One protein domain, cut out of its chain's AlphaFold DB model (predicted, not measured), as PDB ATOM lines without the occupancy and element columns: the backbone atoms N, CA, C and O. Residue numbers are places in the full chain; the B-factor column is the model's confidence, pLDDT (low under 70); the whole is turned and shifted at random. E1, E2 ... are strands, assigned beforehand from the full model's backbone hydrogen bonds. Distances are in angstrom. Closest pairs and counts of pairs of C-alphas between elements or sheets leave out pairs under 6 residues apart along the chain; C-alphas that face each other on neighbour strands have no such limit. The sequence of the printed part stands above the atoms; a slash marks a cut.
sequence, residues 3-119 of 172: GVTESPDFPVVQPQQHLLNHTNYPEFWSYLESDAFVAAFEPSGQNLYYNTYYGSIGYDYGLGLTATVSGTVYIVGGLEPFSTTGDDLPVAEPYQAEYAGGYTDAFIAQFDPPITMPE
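Overview. This is residues 3 to 119 of the 172 residues of an uncharacterized protein of Oscillochloris trichoides DG-6 (UniProt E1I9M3). What is the shape? With little regular structure, it is a small sandwich: two meanders, E1 E2 E3 and E4 E5 E6, each strand the antiparallel neighbour of the one before, lie face to face. What is its size? Of 117 printed residues, 41 are in named strands, class all strand. It is compact, radius of gyration of the C-alphas 14.5 A, spanning 44 by 30 by 20 A.

Along the chain. Which strands come first? E1, residues 3 to 5, begins at C-alpha 3 (65.833, 130.243, 6.668); E2 is 35 to 41, 19.0 A, and E3 48 to 54, 16.7 A. Which follow? E4, 59 to 67, 24.1 A, bends by 55 degrees at residue 64. E5 is 73 to 80, 22.2 A; E6, 105 to 111, 19.1 A, ends at C-alpha 111 (53.149, 124.555, 11.216).

Arrangement. Which atoms pair? Within hydrogen-bond range are, for instance, N 5 and O 35 at 2.9 A in hairpin E1 and E2, N 38 and O 52 at 3.0 A in E2 and E3, N 63 and O 76 at 2.9 A in E4 and E5, and N 75 and O 109 at 2.9 A in E5 and E6. Where do the sheets meet? The closest C-alphas of E2 and E4, Ala 36 and Tyr 61, are 4.4 A apart.

Size, cuts and confidence. Which links are long? E1 to E2 and E5 to E6. Is it whole and confident? The printed part has no cut; 34 residues are under pLDDT 70, among them 17 to 32.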
ATOM      1  N   GLY A   3      64.635 129.414   6.656       88.38
ATOM      2  CA  GLY A   3      65.833 130.243   6.668       88.38
ATOM      3  C   GLY A   3      65.636 131.454   7.568       88.38
ATOM      4  O   GLY A   3      64.851 131.384   8.509       88.38
ATOM      5  N   VAL A   4      66.337 132.539   7.251       87.69
ATOM      6  CA  VAL A   4      66.318 133.814   7.977       87.69
ATOM      7  C   VAL A   4      65.938 134.953   7.027       87.69
ATOM      8  O   VAL A   4      66.338 134.926   5.858       87.69
ATOM      9  N   THR A   5      65.153 135.924   7.497       84.81
ATOM     10  CA  THR A   5      64.789 137.123   6.730       84.81
ATOM     11  C   THR A   5      64.694 138.366   7.616       84.81
ATOM     12  O   THR A   5      64.124 138.336   8.701       84.81
ATOM     13  N   GLU A   6      65.225 139.476   7.114       80.69
ATOM     14  CA  GLU A   6      65.104 140.822   7.705       80.69
ATOM     15  C   GLU A   6      64.083 141.683   6.933       80.69
ATOM     16  O   GLU A   6      63.824 142.833   7.276       80.69
ATOM     17  N   SER A   7      63.537 141.158   5.830       75.62
ATOM     18  CA  SER A   7      62.671 141.904   4.913       75.62
ATOM     19  C   SER A   7      61.260 142.035   5.500       75.62
ATOM     20  O   SER A   7      60.592 141.014   5.671       75.62
ATOM     21  N   PRO A   8      60.772 143.263   5.783       68.31
ATOM     22  CA  PRO A   8      59.416 143.494   6.296       68.31
ATOM     23  C   PRO A   8      58.334 143.316   5.226       68.31
ATOM     24  O   PRO A   8      57.146 143.246   5.536       68.31
ATOM     25  N   ASP A   9      58.741 143.256   3.962       68.44
ATOM     26  CA  ASP A   9      57.910 143.116   2.773       68.44
ATOM     27  C   ASP A   9      57.981 141.709   2.158       68.44
ATOM     28  O   ASP A   9      57.593 141.509   1.003       68.44
ATOM     29  N   PHE A  10      58.438 140.711   2.922       71.00
ATOM     30  CA  PHE A  10      58.445 139.325   2.469       71.00
ATOM     31  C   PHE A  10      56.998 138.866   2.172       71.00
ATOM     32  O   PHE A  10      56.106 139.076   3.003       71.00
ATOM     33  N   PRO A  11      56.712 138.251   1.003       75.25
ATOM     34  CA  PRO A  11      55.338 137.954   0.600       75.25
ATOM     35  C   PRO A  11      54.664 136.966   1.553       75.25
ATOM     36  O   PRO A  11      54.977 135.781   1.524       75.25
ATOM     37  N   VAL A  12      53.722 137.411   2.379       72.00
ATOM     38  CA  VAL A  12      52.969 136.524   3.278       72.00
ATOM     39  C   VAL A  12      51.738 135.949   2.575       72.00
ATOM     40  O   VAL A  12      50.865 136.685   2.110       72.00
ATOM     41  N   VAL A  13      51.659 134.618   2.497       75.88
ATOM     42  CA  VAL A  13      50.538 133.886   1.884       75.88
ATOM     43  C   VAL A  13      49.987 132.918   2.920       75.88
ATOM     44  O   VAL A  13      50.690 132.007   3.347       75.88
ATOM     45  N   GLN A  14      48.738 133.151   3.338       72.62
ATOM     46  CA  GLN A  14      48.069 132.435   4.435       72.62
ATOM     47  C   GLN A  14      48.928 132.311   5.714       72.62
ATOM     48  O   GLN A  14      49.011 131.221   6.275       72.62
ATOM     49  N   PRO A  15      49.578 133.395   6.180       71.75
ATOM     50  CA  PRO A  15      50.560 133.318   7.257       71.75
ATOM     51  C   PRO A  15      49.931 132.967   8.612       71.75
ATOM     52  O   PRO A  15      48.858 133.470   8.954       71.75
ATOM     53  N   GLN A  16      50.650 132.188   9.423       70.19
ATOM     54  CA  GLN A  16      50.346 132.027  10.851       70.19
ATOM     55  C   GLN A  16      50.847 133.237  11.670       70.19
ATOM     56  O   GLN A  16      50.191 133.646  12.624       70.19
ATOM     57  N   GLN A  17      51.924 133.890  11.227       65.56
ATOM     58  CA  GLN A  17      52.408 135.190  11.698       65.56
ATOM     59  C   GLN A  17      52.595 136.125  10.499       65.56
ATOM     60  O   GLN A  17      53.401 135.878   9.599       65.56
ATOM     61  N   HIS A  18      51.818 137.208  10.474       54.44
ATOM     62  CA  HIS A  18      51.703 138.088   9.308       54.44
ATOM     63  C   HIS A  18      52.619 139.322   9.347       54.44
ATOM     64  O   HIS A  18      52.684 140.043   8.355       54.44
ATOM     65  N   LEU A  19      53.314 139.570  10.463       59.72
ATOM     66  CA  LEU A  19      54.237 140.693  10.643       59.72
ATOM     67  C   LEU A  19      55.552 140.204  11.238       59.72
ATOM     68  O   LEU A  19      55.534 139.347  12.123       59.72
ATOM     69  N   LEU A  20      56.654 140.811  10.793       62.25
ATOM     70  CA  LEU A  20      57.902 140.777  11.544       62.25
ATOM     71  C   LEU A  20      57.666 141.369  12.932       62.25
ATOM     72  O   LEU A  20      57.023 142.420  13.056       62.25
ATOM     73  N   ASN A  21      58.196 140.732  13.969       65.00
ATOM     74  CA  ASN A  21      57.966 141.178  15.344       65.00
ATOM     75  C   ASN A  21      58.867 142.369  15.763       65.00
ATOM     76  O   ASN A  21      58.844 142.810  16.907       65.00
ATOM     77  N   HIS A  22      59.605 142.960  14.814       66.50
ATOM     78  CA  HIS A  22      60.644 143.985  15.030       66.50
ATOM     79  C   HIS A  22      60.206 145.436  14.765       66.50
ATOM     80  O   HIS A  22      61.014 146.331  14.535       66.50
ATOM     81  N   THR A  23      58.903 145.725  14.761       55.91
ATOM     82  CA  THR A  23      58.404 146.996  14.191       55.91
ATOM     83  C   THR A  23      58.536 148.243  15.079       55.91
ATOM     84  O   THR A  23      58.212 149.331  14.606       55.91
ATOM     85  N   ASN A  24      59.019 148.142  16.328       54.41
ATOM     86  CA  ASN A  24      58.867 149.230  17.312       54.41
ATOM     87  C   ASN A  24      60.125 149.672  18.089       54.41
ATOM     88  O   ASN A  24      59.978 150.475  19.013       54.41
ATOM     89  N   TYR A  25      61.342 149.245  17.734       55.69
ATOM     90  CA  TYR A  25      62.544 149.757  18.407       55.69
ATOM     91  C   TYR A  25      63.132 150.979  17.690       55.69
ATOM     92  O   TYR A  25      63.572 150.883  16.540       55.69
ATOM     93  N   PRO A  26      63.163 152.157  18.342       54.31
ATOM     94  CA  PRO A  26      63.963 153.252  17.851       54.31
ATOM     95  C   PRO A  26      65.431 152.906  18.152       54.31
ATOM     96  O   PRO A  26      65.814 152.702  19.300       54.31
ATOM     97  N   GLU A  27      66.258 152.941  17.109       59.25
ATOM     98  CA  GLU A  27      67.717 153.143  17.145       59.25
ATOM     99  C   GLU A  27      68.659 151.925  17.386       59.25
ATOM    100  O   GLU A  27      68.478 151.079  18.254       59.25
ATOM    101  N   PHE A  28      69.752 151.923  16.602       52.38
ATOM    102  CA  PHE A  28      70.991 151.113  16.630       52.38
ATOM    103  C   PHE A  28      70.942 149.579  16.464       52.38
ATOM    104  O   PHE A  28      71.857 149.057  15.826       52.38
ATOM    105  N   TRP A  29      69.934 148.865  16.968       55.66
ATOM    106  CA  TRP A  29      69.931 147.384  16.993       55.66
ATOM    107  C   TRP A  29      69.046 146.709  15.934       55.66
ATOM    108  O   TRP A  29      69.237 145.528  15.662       55.66
ATOM    109  N   SER A  30      68.226 147.481  15.212       56.81
ATOM    110  CA  SER A  30      67.297 147.006  14.166       56.81
ATOM    111  C   SER A  30      67.939 146.283  12.967       56.81
ATOM    112  O   SER A  30      67.235 145.839  12.069       56.81
ATOM    113  N   TYR A  31      69.273 146.236  12.885       53.19
ATOM    114  CA  TYR A  31      70.029 145.514  11.849       53.19
ATOM    115  C   TYR A  31      70.491 144.120  12.297       53.19
ATOM    116  O   TYR A  31      71.191 143.448  11.547       53.19
ATOM    117  N   LEU A  32      70.184 143.722  13.533       61.06
ATOM    118  CA  LEU A  32      70.486 142.395  14.080       61.06
ATOM    119  C   LEU A  32      69.217 141.562  14.291       61.06
ATOM    120  O   LEU A  32      69.268 140.504  14.901       61.06
ATOM    121  N   GLU A  33      68.086 142.061  13.808       73.38
ATOM    122  CA  GLU A  33      66.756 141.564  14.111       73.38
ATOM    123  C   GLU A  33      66.190 140.907  12.850       73.38
ATOM    124  O   GLU A  33      65.897 141.567  11.850       73.38
ATOM    125  N   SER A  34      66.068 139.585  12.876       79.75
ATOM    126  CA  SER A  34      65.606 138.800  11.734       79.75
ATOM    127  C   SER A  34      64.715 137.676  12.211       79.75
ATOM    128  O   SER A  34      65.044 137.048  13.210       79.75
ATOM    129  N   ASP A  35      63.673 137.369  11.452       84.81
ATOM    130  CA  ASP A  35      62.803 136.245  11.769       84.81
ATOM    131  C   ASP A  35      63.199 135.013  10.962       84.81
ATOM    132  O   ASP A  35      63.636 135.095   9.801       84.81
ATOM    133  N   ALA A  36      62.951 133.836  11.539       88.00
ATOM    134  CA  ALA A  36      62.876 132.643  10.725       88.00
ATOM    135  C   ALA A  36      61.660 132.750   9.795       88.00
ATOM    136  O   ALA A  36      60.674 133.429  10.081       88.00
ATOM    137  N   PHE A  37      61.695 132.054   8.665       88.00
ATOM    138  CA  PHE A  37      60.512 131.933   7.814       88.00
ATOM    139  C   PHE A  37      60.230 130.486   7.450       88.00
ATOM    140  O   PHE A  37      61.126 129.635   7.433       88.00
ATOM    141  N   VAL A  38      58.974 130.212   7.110       87.25
ATOM    142  CA  VAL A  38      58.544 128.933   6.540       87.25
ATOM    143  C   VAL A  38      57.782 129.217   5.263       87.25
ATOM    144  O   VAL A  38      56.684 129.756   5.315       87.25
ATOM    145  N   ALA A  39      58.352 128.815   4.128       86.31
ATOM    146  CA  ALA A  39      57.749 128.995   2.813       86.31
ATOM    147  C   ALA A  39      57.487 127.652   2.121       86.31
ATOM    148  O   ALA A  39      58.364 126.781   2.080       86.31
ATOM    149  N   ALA A  40      56.315 127.499   1.517       83.56
ATOM    150  CA  ALA A  40      55.976 126.408   0.616       83.56
ATOM    151  C   ALA A  40      55.638 126.973  -0.764       83.56
ATOM    152  O   ALA A  40      54.942 127.980  -0.883       83.56
ATOM    153  N   PHE A  41      56.116 126.301  -1.806       80.69
ATOM    154  CA  PHE A  41      55.907 126.686  -3.196       80.69
ATOM    155  C   PHE A  41      55.027 125.664  -3.894       80.69
ATOM    156  O   PHE A  41      54.986 124.494  -3.507       80.69
ATOM    157  N   GLU A  42      54.386 126.095  -4.972       75.38
ATOM    158  CA  GLU A  42      53.849 125.168  -5.956       75.38
ATOM    159  C   GLU A  42      54.943 124.228  -6.486       75.38
ATOM    160  O   GLU A  42      56.097 124.645  -6.606       75.38
ATOM    161  N   PRO A  43      54.603 122.994  -6.911       74.88
ATOM    162  CA  PRO A  43      55.550 122.102  -7.582       74.88
ATOM    163  C   PRO A  43      56.204 122.729  -8.821       74.88
ATOM    164  O   PRO A  43      57.307 122.351  -9.204       74.88
ATOM    165  N   SER A  44      55.523 123.697  -9.444       78.81
ATOM    166  CA  SER A  44      56.031 124.501 -10.560       78.81
ATOM    167  C   SER A  44      57.180 125.442 -10.159       78.81
ATOM    168  O   SER A  44      57.918 125.910 -11.028       78.81
ATOM    169  N   GLY A  45      57.303 125.751  -8.865       78.31
ATOM    170  CA  GLY A  45      58.201 126.759  -8.303       78.31
ATOM    171  C   GLY A  45      57.797 128.206  -8.603       78.31
ATOM    172  O   GLY A  45      58.558 129.110  -8.274       78.31
ATOM    173  N   GLN A  46      56.647 128.442  -9.245       79.69
ATOM    174  CA  GLN A  46      56.271 129.771  -9.749       79.69
ATOM    175  C   GLN A  46      55.520 130.620  -8.722       79.69
ATOM    176  O   GLN A  46      55.664 131.839  -8.727       79.69
ATOM    177  N   ASN A  47      54.745 129.991  -7.834       78.56
ATOM    178  CA  ASN A  47      53.960 130.687  -6.815       78.56
ATOM    179  C   ASN A  47      54.231 130.121  -5.418       78.56
ATOM    180  O   ASN A  47      54.615 128.958  -5.260       78.56
ATOM    181  N   LEU A  48      53.981 130.948  -4.403       80.25
ATOM    182  CA  LEU A  48      53.957 130.543  -3.001       80.25
ATOM    183  C   LEU A  48      52.580 129.966  -2.657       80.25
ATOM    184  O   LEU A  48      51.567 130.637  -2.843       80.25
ATOM    185  N   TYR A  49      52.556 128.749  -2.115       81.44
ATOM    186  CA  TYR A  49      51.372 128.203  -1.448       81.44
ATOM    187  C   TYR A  49      51.214 128.751  -0.037       81.44
ATOM    188  O   TYR A  49      50.101 128.961   0.431       81.44
ATOM    189  N   TYR A  50      52.335 128.942   0.648       80.62
ATOM    190  CA  TYR A  50      52.359 129.344   2.039       80.62
ATOM    191  C   TYR A  50      53.631 130.121   2.310       80.62
ATOM    192  O   TYR A  50      54.697 129.744   1.819       80.62
ATOM    193  N   ASN A  51      53.536 131.173   3.106       84.31
ATOM    194  CA  ASN A  51      54.706 131.795   3.690       84.31
ATOM    195  C   ASN A  51      54.336 132.525   4.975       84.31
ATOM    196  O   ASN A  51      53.377 133.299   4.991       84.31
ATOM    197  N   THR A  52      55.120 132.298   6.022       84.00
ATOM    198  CA  THR A  52      54.979 132.954   7.322       84.00
ATOM    199  C   THR A  52      56.345 133.313   7.876       84.00
ATOM    200  O   THR A  52      57.329 132.617   7.606       84.00
ATOM    201  N   TYR A  53      56.370 134.345   8.710       85.88
ATOM    202  CA  TYR A  53      57.464 134.567   9.647       85.88
ATOM    203  C   TYR A  53      57.299 133.657  10.873       85.88
ATOM    204  O   TYR A  53      56.219 133.098  11.095       85.88
ATOM    205  N   TYR A  54      58.383 133.474  11.616       84.94
ATOM    206  CA  TYR A  54      58.418 132.841  12.924       84.94
ATOM    207  C   TYR A  54      59.620 133.379  13.697       84.94
ATOM    208  O   TYR A  54      60.763 133.083  13.347       84.94
ATOM    209  N   GLY A  55      59.367 134.156  14.740       80.75
ATOM    210  CA  GLY A  55      60.435 134.745  15.535       80.75
ATOM    211  C   GLY A  55      59.916 135.576  16.695       80.75
ATOM    212  O   GLY A  55      58.747 135.972  16.734       80.75
ATOM    213  N   SER A  56      60.802 135.763  17.662       78.25
ATOM    214  CA  SER A  56      60.671 136.680  18.789       78.25
ATOM    215  C   SER A  56      60.959 138.119  18.339       78.25
ATOM    216  O   SER A  56      60.823 138.425  17.166       78.25
ATOM    217  N   ILE A  57      61.317 139.016  19.264       75.50
ATOM    218  CA  ILE A  57      61.779 140.371  18.921       75.50
ATOM    219  C   ILE A  57      63.290 140.452  18.616       75.50
ATOM    220  O   ILE A  57      63.825 141.554  18.485       75.50
ATOM    221  N   GLY A  58      63.995 139.322  18.617       77.88
ATOM    222  CA  GLY A  58      65.445 139.262  18.476       77.88
ATOM    223  C   GLY A  58      65.921 138.585  17.188       77.88
ATOM    224  O   GLY A  58      65.333 138.726  16.119       77.88
ATOM    225  N   TYR A  59      67.057 137.887  17.259       82.50
ATOM    226  CA  TYR A  59      67.597 137.164  16.105       82.50
ATOM    227  C   TYR A  59      67.087 135.721  16.096       82.50
ATOM    228  O   TYR A  59      67.478 134.895  16.921       82.50
ATOM    229  N   ASP A  60      66.233 135.403  15.130       86.50
ATOM    230  CA  ASP A  60      65.610 134.101  14.951       86.50
ATOM    231  C   ASP A  60      65.975 133.497  13.589       86.50
ATOM    232  O   ASP A  60      65.935 134.147  12.541       86.50
ATOM    233  N   TYR A  61      66.345 132.216  13.582       87.00
ATOM    234  CA  TYR A  61      66.821 131.549  12.370       87.00
ATOM    235  C   TYR A  61      66.377 130.093  12.277       87.00
ATOM    236  O   TYR A  61      66.550 129.298  13.200       87.00
ATOM    237  N   GLY A  62      65.870 129.707  11.102       89.56
ATOM    238  CA  GLY A  62      65.595 128.312  10.760       89.56
ATOM    239  C   GLY A  62      66.839 127.593  10.231       89.56
ATOM    240  O   GLY A  62      67.484 128.059   9.292       89.56
ATOM    241  N   LEU A  63      67.160 126.424  10.794       90.19
ATOM    242  CA  LEU A  63      68.302 125.588  10.387       90.19
ATOM    243  C   LEU A  63      67.891 124.348   9.590       90.19
ATOM    244  O   LEU A  63      68.668 123.829   8.787       90.19
ATOM    245  N   GLY A  64      66.681 123.847   9.823       88.06
ATOM    246  CA  GLY A  64      66.202 122.622   9.202       88.06
ATOM    247  C   GLY A  64      64.690 122.516   9.246       88.06
ATOM    248  O   GLY A  64      64.031 123.145  10.070       88.06
ATOM    249  N   LEU A  65      64.146 121.708   8.339       90.12
ATOM    250  CA  LEU A  65      62.724 121.407   8.296       90.12
ATOM    251  C   LEU A  65      62.476 119.967   7.858       90.12
ATOM    252  O   LEU A  65      63.262 119.391   7.103       90.12
ATOM    253  N   THR A  66      61.339 119.428   8.269       86.12
ATOM    254  CA  THR A  66      60.756 118.206   7.718       86.12
ATOM    255  C   THR A  66      59.251 118.390   7.556       86.12
ATOM    256  O   THR A  66      58.653 119.238   8.217       86.12
ATOM    257  N   ALA A  67      58.636 117.618   6.670       82.56
ATOM    258  CA  ALA A  67      57.197 117.631   6.452       82.56
ATOM    259  C   ALA A  67      56.650 116.206   6.534       82.56
ATOM    260  O   ALA A  67      57.310 115.245   6.136       82.56
ATOM    261  N   THR A  68      55.441 116.080   7.060       78.19
ATOM    262  CA  THR A  68      54.670 114.837   7.063       78.19
ATOM    263  C   THR A  68      53.897 114.691   5.754       78.19
ATOM    264  O   THR A  68      53.647 115.671   5.050       78.19
ATOM    265  N   VAL A  69      53.451 113.468   5.461       73.69
ATOM    266  CA  VAL A  69      52.578 113.177   4.308       73.69
ATOM    267  C   VAL A  69      51.246 113.941   4.371       73.69
ATOM    268  O   VAL A  69      50.659 114.253   3.342       73.69
ATOM    269  N   SER A  70      50.786 114.296   5.578       74.56
ATOM    270  CA  SER A  70      49.574 115.089   5.806       74.56
ATOM    271  C   SER A  70      49.775 116.599   5.636       74.56
ATOM    272  O   SER A  70      48.824 117.349   5.817       74.56
ATOM    273  N   GLY A  71      50.987 117.058   5.305       76.50
ATOM    274  CA  GLY A  71      51.289 118.476   5.088       76.50
ATOM    275  C   GLY A  71      51.718 119.252   6.339       76.50
ATOM    276  O   GLY A  71      52.137 120.398   6.207       76.50
ATOM    277  N   THR A  72      51.705 118.638   7.528       81.88
ATOM    278  CA  THR A  72      52.269 119.239   8.751       81.88
ATOM    279  C   THR A  72      53.780 119.381   8.609       81.88
ATOM    280  O   THR A  72      54.463 118.412   8.260       81.88
ATOM    281  N   VAL A  73      54.305 120.567   8.902       84.88
ATOM    282  CA  VAL A  73      55.722 120.925   8.790       84.88
ATOM    283  C   VAL A  73      56.301 121.163  10.177       84.88
ATOM    284  O   VAL A  73      55.729 121.891  10.980       84.88
ATOM    285  N   TYR A  74      57.474 120.596  10.434       85.75
ATOM    286  CA  TYR A  74      58.272 120.884  11.620       85.75
ATOM    287  C   TYR A  74      59.541 121.605  11.198       85.75
ATOM    288  O   TYR A  74      60.225 121.155  10.275       85.75
ATOM    289  N   ILE A  75      59.881 122.686  11.889       87.75
ATOM    290  CA  ILE A  75      61.165 123.366  11.731       87.75
ATOM    291  C   ILE A  75      61.942 123.341  13.039       87.75
ATOM    292  O   ILE A  75      61.360 123.275  14.123       87.75
ATOM    293  N   VAL A  76      63.260 123.416  12.915       91.19
ATOM    294  CA  VAL A  76      64.178 123.604  14.035       91.19
ATOM    295  C   VAL A  76      65.065 124.806  13.767       91.19
ATOM    296  O   VAL A  76      65.440 125.069  12.619       91.19
ATOM    297  N   GLY A  77      65.415 125.519  14.828       89.69
ATOM    298  CA  GLY A  77      66.145 126.769  14.723       89.69
ATOM    299  C   GLY A  77      66.668 127.262  16.060       89.69
ATOM    300  O   GLY A  77      66.561 126.566  17.074       89.69
ATOM    301  N   GLY A  78      67.257 128.449  16.031       86.69
ATOM    302  CA  GLY A  78      67.671 129.171  17.223       86.69
ATOM    303  C   GLY A  78      66.922 130.487  17.341       86.69
ATOM    304  O   GLY A  78      66.605 131.105  16.324       86.69
ATOM    305  N   LEU A  79      66.655 130.868  18.584       83.81
ATOM    306  CA  LEU A  79      66.158 132.180  18.956       83.81
ATOM    307  C   LEU A  79      67.145 132.875  19.895       83.81
ATOM    308  O   LEU A  79      67.699 132.259  20.813       83.81
ATOM    309  N   GLU A  80      67.369 134.158  19.657       81.56
ATOM    310  CA  GLU A  80      68.246 135.020  20.442       81.56
ATOM    311  C   GLU A  80      67.442 136.232  20.909       81.56
ATOM    312  O   GLU A  80      67.334 137.208  20.167       81.56
ATOM    313  N   PRO A  81      66.854 136.184  22.117       71.56
ATOM    314  CA  PRO A  81      66.073 137.292  22.637       71.56
ATOM    315  C   PRO A  81      66.973 138.500  22.914       71.56
ATOM    316  O   PRO A  81      68.077 138.371  23.454       71.56
ATOM    317  N   PHE A  82      66.481 139.694  22.593       66.88
ATOM    318  CA  PHE A  82      67.138 140.947  22.961       66.88
ATOM    319  C   PHE A  82      66.773 141.374  24.394       66.88
ATOM    320  O   PHE A  82      67.478 142.182  25.009       66.88
ATOM    321  N   SER A  83      65.703 140.808  24.965       60.44
ATOM    322  CA  SER A  83      65.247 141.087  26.324       60.44
ATOM    323  C   SER A  83      64.814 139.813  27.063       60.44
ATOM    324  O   SER A  83      64.064 138.971  26.585       60.44
ATOM    325  N   THR A  84      65.242 139.683  28.321       54.56
ATOM    326  CA  THR A  84      64.812 138.593  29.219       54.56
ATOM    327  C   THR A  84      63.370 138.751  29.714       54.56
ATOM    328  O   THR A  84      62.894 137.950  30.515       54.56
ATOM    329  N   THR A  85      62.690 139.830  29.324       51.47
ATOM    330  CA  THR A  85      61.336 140.174  29.759       51.47
ATOM    331  C   THR A  85      60.516 140.610  28.547       51.47
ATOM    332  O   THR A  85      60.545 141.789  28.194       51.47
ATOM    333  N   GLY A  86      59.788 139.681  27.924       52.25
ATOM    334  CA  GLY A  86      58.761 140.009  26.923       52.25
ATOM    335  C   GLY A  86      59.055 139.640  25.469       52.25
ATOM    336  O   GLY A  86      58.400 140.181  24.583       52.25
ATOM    337  N   ASP A  87      59.988 138.727  25.210       59.72
ATOM    338  CA  ASP A  87      60.301 138.272  23.853       59.72
ATOM    339  C   ASP A  87      59.332 137.146  23.479       59.72
ATOM    340  O   ASP A  87      59.688 135.969  23.427       59.72
ATOM    341  N   ASP A  88      58.059 137.523  23.331       63.72
ATOM    342  CA  ASP A  88      56.949 136.601  23.112       63.72
ATOM    343  C   ASP A  88      57.161 135.854  21.792       63.72
ATOM    344  O   ASP A  88      56.923 136.379  20.699       63.72
ATOM    345  N   LEU A  89      57.609 134.602  21.899       68.88
ATOM    346  CA  LEU A  89      57.582 133.681  20.778       68.88
ATOM    347  C   LEU A  89      56.127 133.514  20.309       68.88
ATOM    348  O   LEU A  89      55.220 133.381  21.138       68.88
ATOM    349  N   PRO A  90      55.878 133.456  18.993       70.62
ATOM    350  CA  PRO A  90      54.566 133.173  18.428       70.62
ATOM    351  C   PRO A  90      54.219 131.698  18.679       70.62
ATOM    352  O   PRO A  90      54.409 130.826  17.830       70.62
ATOM    353  N   VAL A  91      53.738 131.409  19.886       70.88
ATOM    354  CA  VAL A  91      53.435 130.058  20.359       70.88
ATOM    355  C   VAL A  91      51.936 129.779  20.348       70.88
ATOM    356  O   VAL A  91      51.120 130.596  20.770       70.88
ATOM    357  N   ALA A  92      51.573 128.574  19.912       69.31
ATOM    358  CA  ALA A  92      50.241 128.008  20.080       69.31
ATOM    359  C   ALA A  92      50.388 126.658  20.793       69.31
ATOM    360  O   ALA A  92      50.988 125.743  20.238       69.31
ATOM    361  N   GLU A  93      49.882 126.555  22.027       74.00
ATOM    362  CA  GLU A  93      50.021 125.369  22.898       74.00
ATOM    363  C   GLU A  93      51.480 124.872  23.059       74.00
ATOM    364  O   GLU A  93      51.792 123.715  22.758       74.00
ATOM    365  N   PRO A  94      52.419 125.729  23.505       75.75
ATOM    366  CA  PRO A  94      53.824 125.353  23.586       75.75
ATOM    367  C   PRO A  94      54.104 124.349  24.708       75.75
ATOM    368  O   PRO A  94      53.627 124.487  25.835       75.75
ATOM    369  N   TYR A  95      55.002 123.399  24.438       77.44
ATOM    370  CA  TYR A  95      55.618 122.580  25.488       77.44
ATOM    371  C   TYR A  95      56.534 123.404  26.406       77.44
ATOM    372  O   TYR A  95      56.661 123.095  27.589       77.44
ATOM    373  N   GLN A  96      57.151 124.456  25.864       74.69
ATOM    374  CA  GLN A  96      57.940 125.442  26.594       74.69
ATOM    375  C   GLN A  96      57.535 126.833  26.096       74.69
ATOM    376  O   GLN A  96      57.840 127.200  24.965       74.69
ATOM    377  N   ALA A  97      56.789 127.565  26.923       71.75
ATOM    378  CA  ALA A  97      56.240 128.874  26.559       71.75
ATOM    379  C   ALA A  97      57.251 130.017  26.706       71.75
ATOM    380  O   ALA A  97      57.096 131.055  26.076       71.75
ATOM    381  N   GLU A  98      58.256 129.829  27.559       73.44
ATOM    382  CA  GLU A  98      59.205 130.866  27.944       73.44
ATOM    383  C   GLU A  98      60.619 130.488  27.508       73.44
ATOM    384  O   GLU A  98      61.025 129.323  27.579       73.44
ATOM    385  N   TYR A  99      61.385 131.496  27.107       69.00
ATOM    386  CA  TYR A  99      62.819 131.372  26.895       69.00
ATOM    387  C   TYR A  99      63.507 130.860  28.167       69.00
ATOM    388  O   TYR A  99      63.390 131.478  29.226       69.00
ATOM    389  N   ALA A 100      64.242 129.750  28.066       74.69
ATOM    390  CA  ALA A 100      64.994 129.189  29.196       74.69
ATOM    391  C   ALA A 100      66.485 128.982  28.875       74.69
ATOM    392  O   ALA A 100      67.216 128.386  29.673       74.69
ATOM    393  N   GLY A 101      66.928 129.459  27.708       73.38
ATOM    394  CA  GLY A 101      68.309 129.409  27.243       73.38
ATOM    395  C   GLY A 101      69.234 130.463  27.862       73.38
ATOM    396  O   GLY A 101      68.930 131.100  28.870       73.38
ATOM    397  N   GLY A 102      70.421 130.595  27.261       75.12
ATOM    398  CA  GLY A 102      71.463 131.544  27.670       75.12
ATOM    399  C   GLY A 102      71.476 132.804  26.805       75.12
ATOM    400  O   GLY A 102      70.721 133.732  27.051       75.12
ATOM    401  N   TYR A 103      72.386 132.846  25.827       72.69
ATOM    402  CA  TYR A 103      72.356 133.843  24.746       72.69
ATOM    403  C   TYR A 103      71.477 133.387  23.577       72.69
ATOM    404  O   TYR A 103      70.883 134.198  22.883       72.69
ATOM    405  N   THR A 104      71.382 132.073  23.387       77.19
ATOM    406  CA  THR A 104      70.554 131.402  22.389       77.19
ATOM    407  C   THR A 104      69.699 130.344  23.087       77.19
ATOM    408  O   THR A 104      70.143 129.732  24.066       77.19
ATOM    409  N   ASP A 105      68.492 130.114  22.577       82.56
ATOM    410  CA  ASP A 105      67.686 128.929  22.885       82.56
ATOM    411  C   ASP A 105      67.307 128.225  21.581       82.56
ATOM    412  O   ASP A 105      67.183 128.849  20.525       82.56
ATOM    413  N   ALA A 106      67.196 126.904  21.634       85.94
ATOM    414  CA  ALA A 106      66.794 126.117  20.481       85.94
ATOM    415  C   ALA A 106      65.274 125.975  20.483       85.94
ATOM    416  O   ALA A 106      64.675 125.712  21.522       85.94
ATOM    417  N   PHE A 107      64.651 126.056  19.310       84.38
ATOM    418  CA  PHE A 107      63.226 125.772  19.181       84.38
ATOM    419  C   PHE A 107      62.952 124.618  18.222       84.38
ATOM    420  O   PHE A 107      63.695 124.352  17.272       84.38
ATOM    421  N   ILE A 108      61.816 123.970  18.465       89.31
ATOM    422  CA  ILE A 108      61.091 123.174  17.485       89.31
ATOM    423  C   ILE A 108      59.689 123.765  17.361       89.31
ATOM    424  O   ILE A 108      59.017 123.979  18.369       89.31
ATOM    425  N   ALA A 109      59.259 124.033  16.134       86.25
ATOM    426  CA  ALA A 109      57.961 124.634  15.864       86.25
ATOM    427  C   ALA A 109      57.206 123.826  14.811       86.25
ATOM    428  O   ALA A 109      57.792 123.368  13.824       86.25
ATOM    429  N   GLN A 110      55.910 123.634  15.051       87.94
ATOM    430  CA  GLN A 110      54.994 122.949  14.146       87.94
ATOM    431  C   GLN A 110      54.138 123.977  13.407       87.94
ATOM    432  O   GLN A 110      53.574 124.884  14.013       87.94
ATOM    433  N   PHE A 111      54.002 123.781  12.102       84.25
ATOM    434  CA  PHE A 111      53.149 124.555  11.216       84.25
ATOM    435  C   PHE A 111      52.222 123.593  10.487       84.25
ATOM    436  O   PHE A 111      52.652 122.527  10.043       84.25
ATOM    437  N   ASP A 112      50.975 124.003  10.304       83.69
ATOM    438  CA  ASP A 112      49.984 123.264   9.525       83.69
ATOM    439  C   ASP A 112      49.579 124.123   8.321       83.69
ATOM    440  O   ASP A 112      48.463 124.649   8.265       83.69
ATOM    441  N   PRO A 113      50.511 124.349   7.372       76.38
ATOM    442  CA  PRO A 113      50.194 125.099   6.175       76.38
ATOM    443  C   PRO A 113      49.088 124.364   5.405       76.38
ATOM    444  O   PRO A 113      49.086 123.133   5.355       76.38
ATOM    445  N   PRO A 114      48.164 125.083   4.749       69.56
ATOM    446  CA  PRO A 114      47.089 124.494   3.950       69.56
ATOM    447  C   PRO A 114      47.615 123.953   2.606       69.56
ATOM    448  O   PRO A 114      47.037 124.189   1.546       69.56
ATOM    449  N   ILE A 115      48.740 123.238   2.639       65.81
ATOM    450  CA  ILE A 115      49.291 122.516   1.504       65.81
ATOM    451  C   ILE A 115      48.624 121.149   1.445       65.81
ATOM    452  O   ILE A 115      48.790 120.300   2.317       65.81
ATOM    453  N   THR A 116      47.870 120.908   0.382       58.03
ATOM    454  CA  THR A 116      47.554 119.541  -0.010       58.03
ATOM    455  C   THR A 116      48.774 119.002  -0.737       58.03
ATOM    456  O   THR A 116      49.044 119.343  -1.890       58.03
ATOM    457  N   MET A 117      49.564 118.180  -0.047       52.81
ATOM    458  CA  MET A 117      50.596 117.421  -0.740       52.81
ATOM    459  C   MET A 117      49.885 116.536  -1.778       52.81
ATOM    460  O   MET A 117      48.938 115.832  -1.415       52.81
ATOM    461  N   PRO A 118      50.309 116.524  -3.057       51.47
ATOM    462  CA  PRO A 118      49.709 115.664  -4.085       51.47
ATOM    463  C   PRO A 118      49.751 114.161  -3.748       51.47
ATOM    464  O   PRO A 118      49.189 113.342  -4.472       51.47
ATOM    465  N   GLU A 119      50.418 113.793  -2.653       51.28
ATOM    466  CA  GLU A 119      50.505 112.446  -2.105       51.28
ATOM    467  C   GLU A 119      49.139 111.833  -1.751       51.28
ATOM    468  O   GLU A 119      48.984 110.617  -1.868       51.28
TER     469      GLU A 119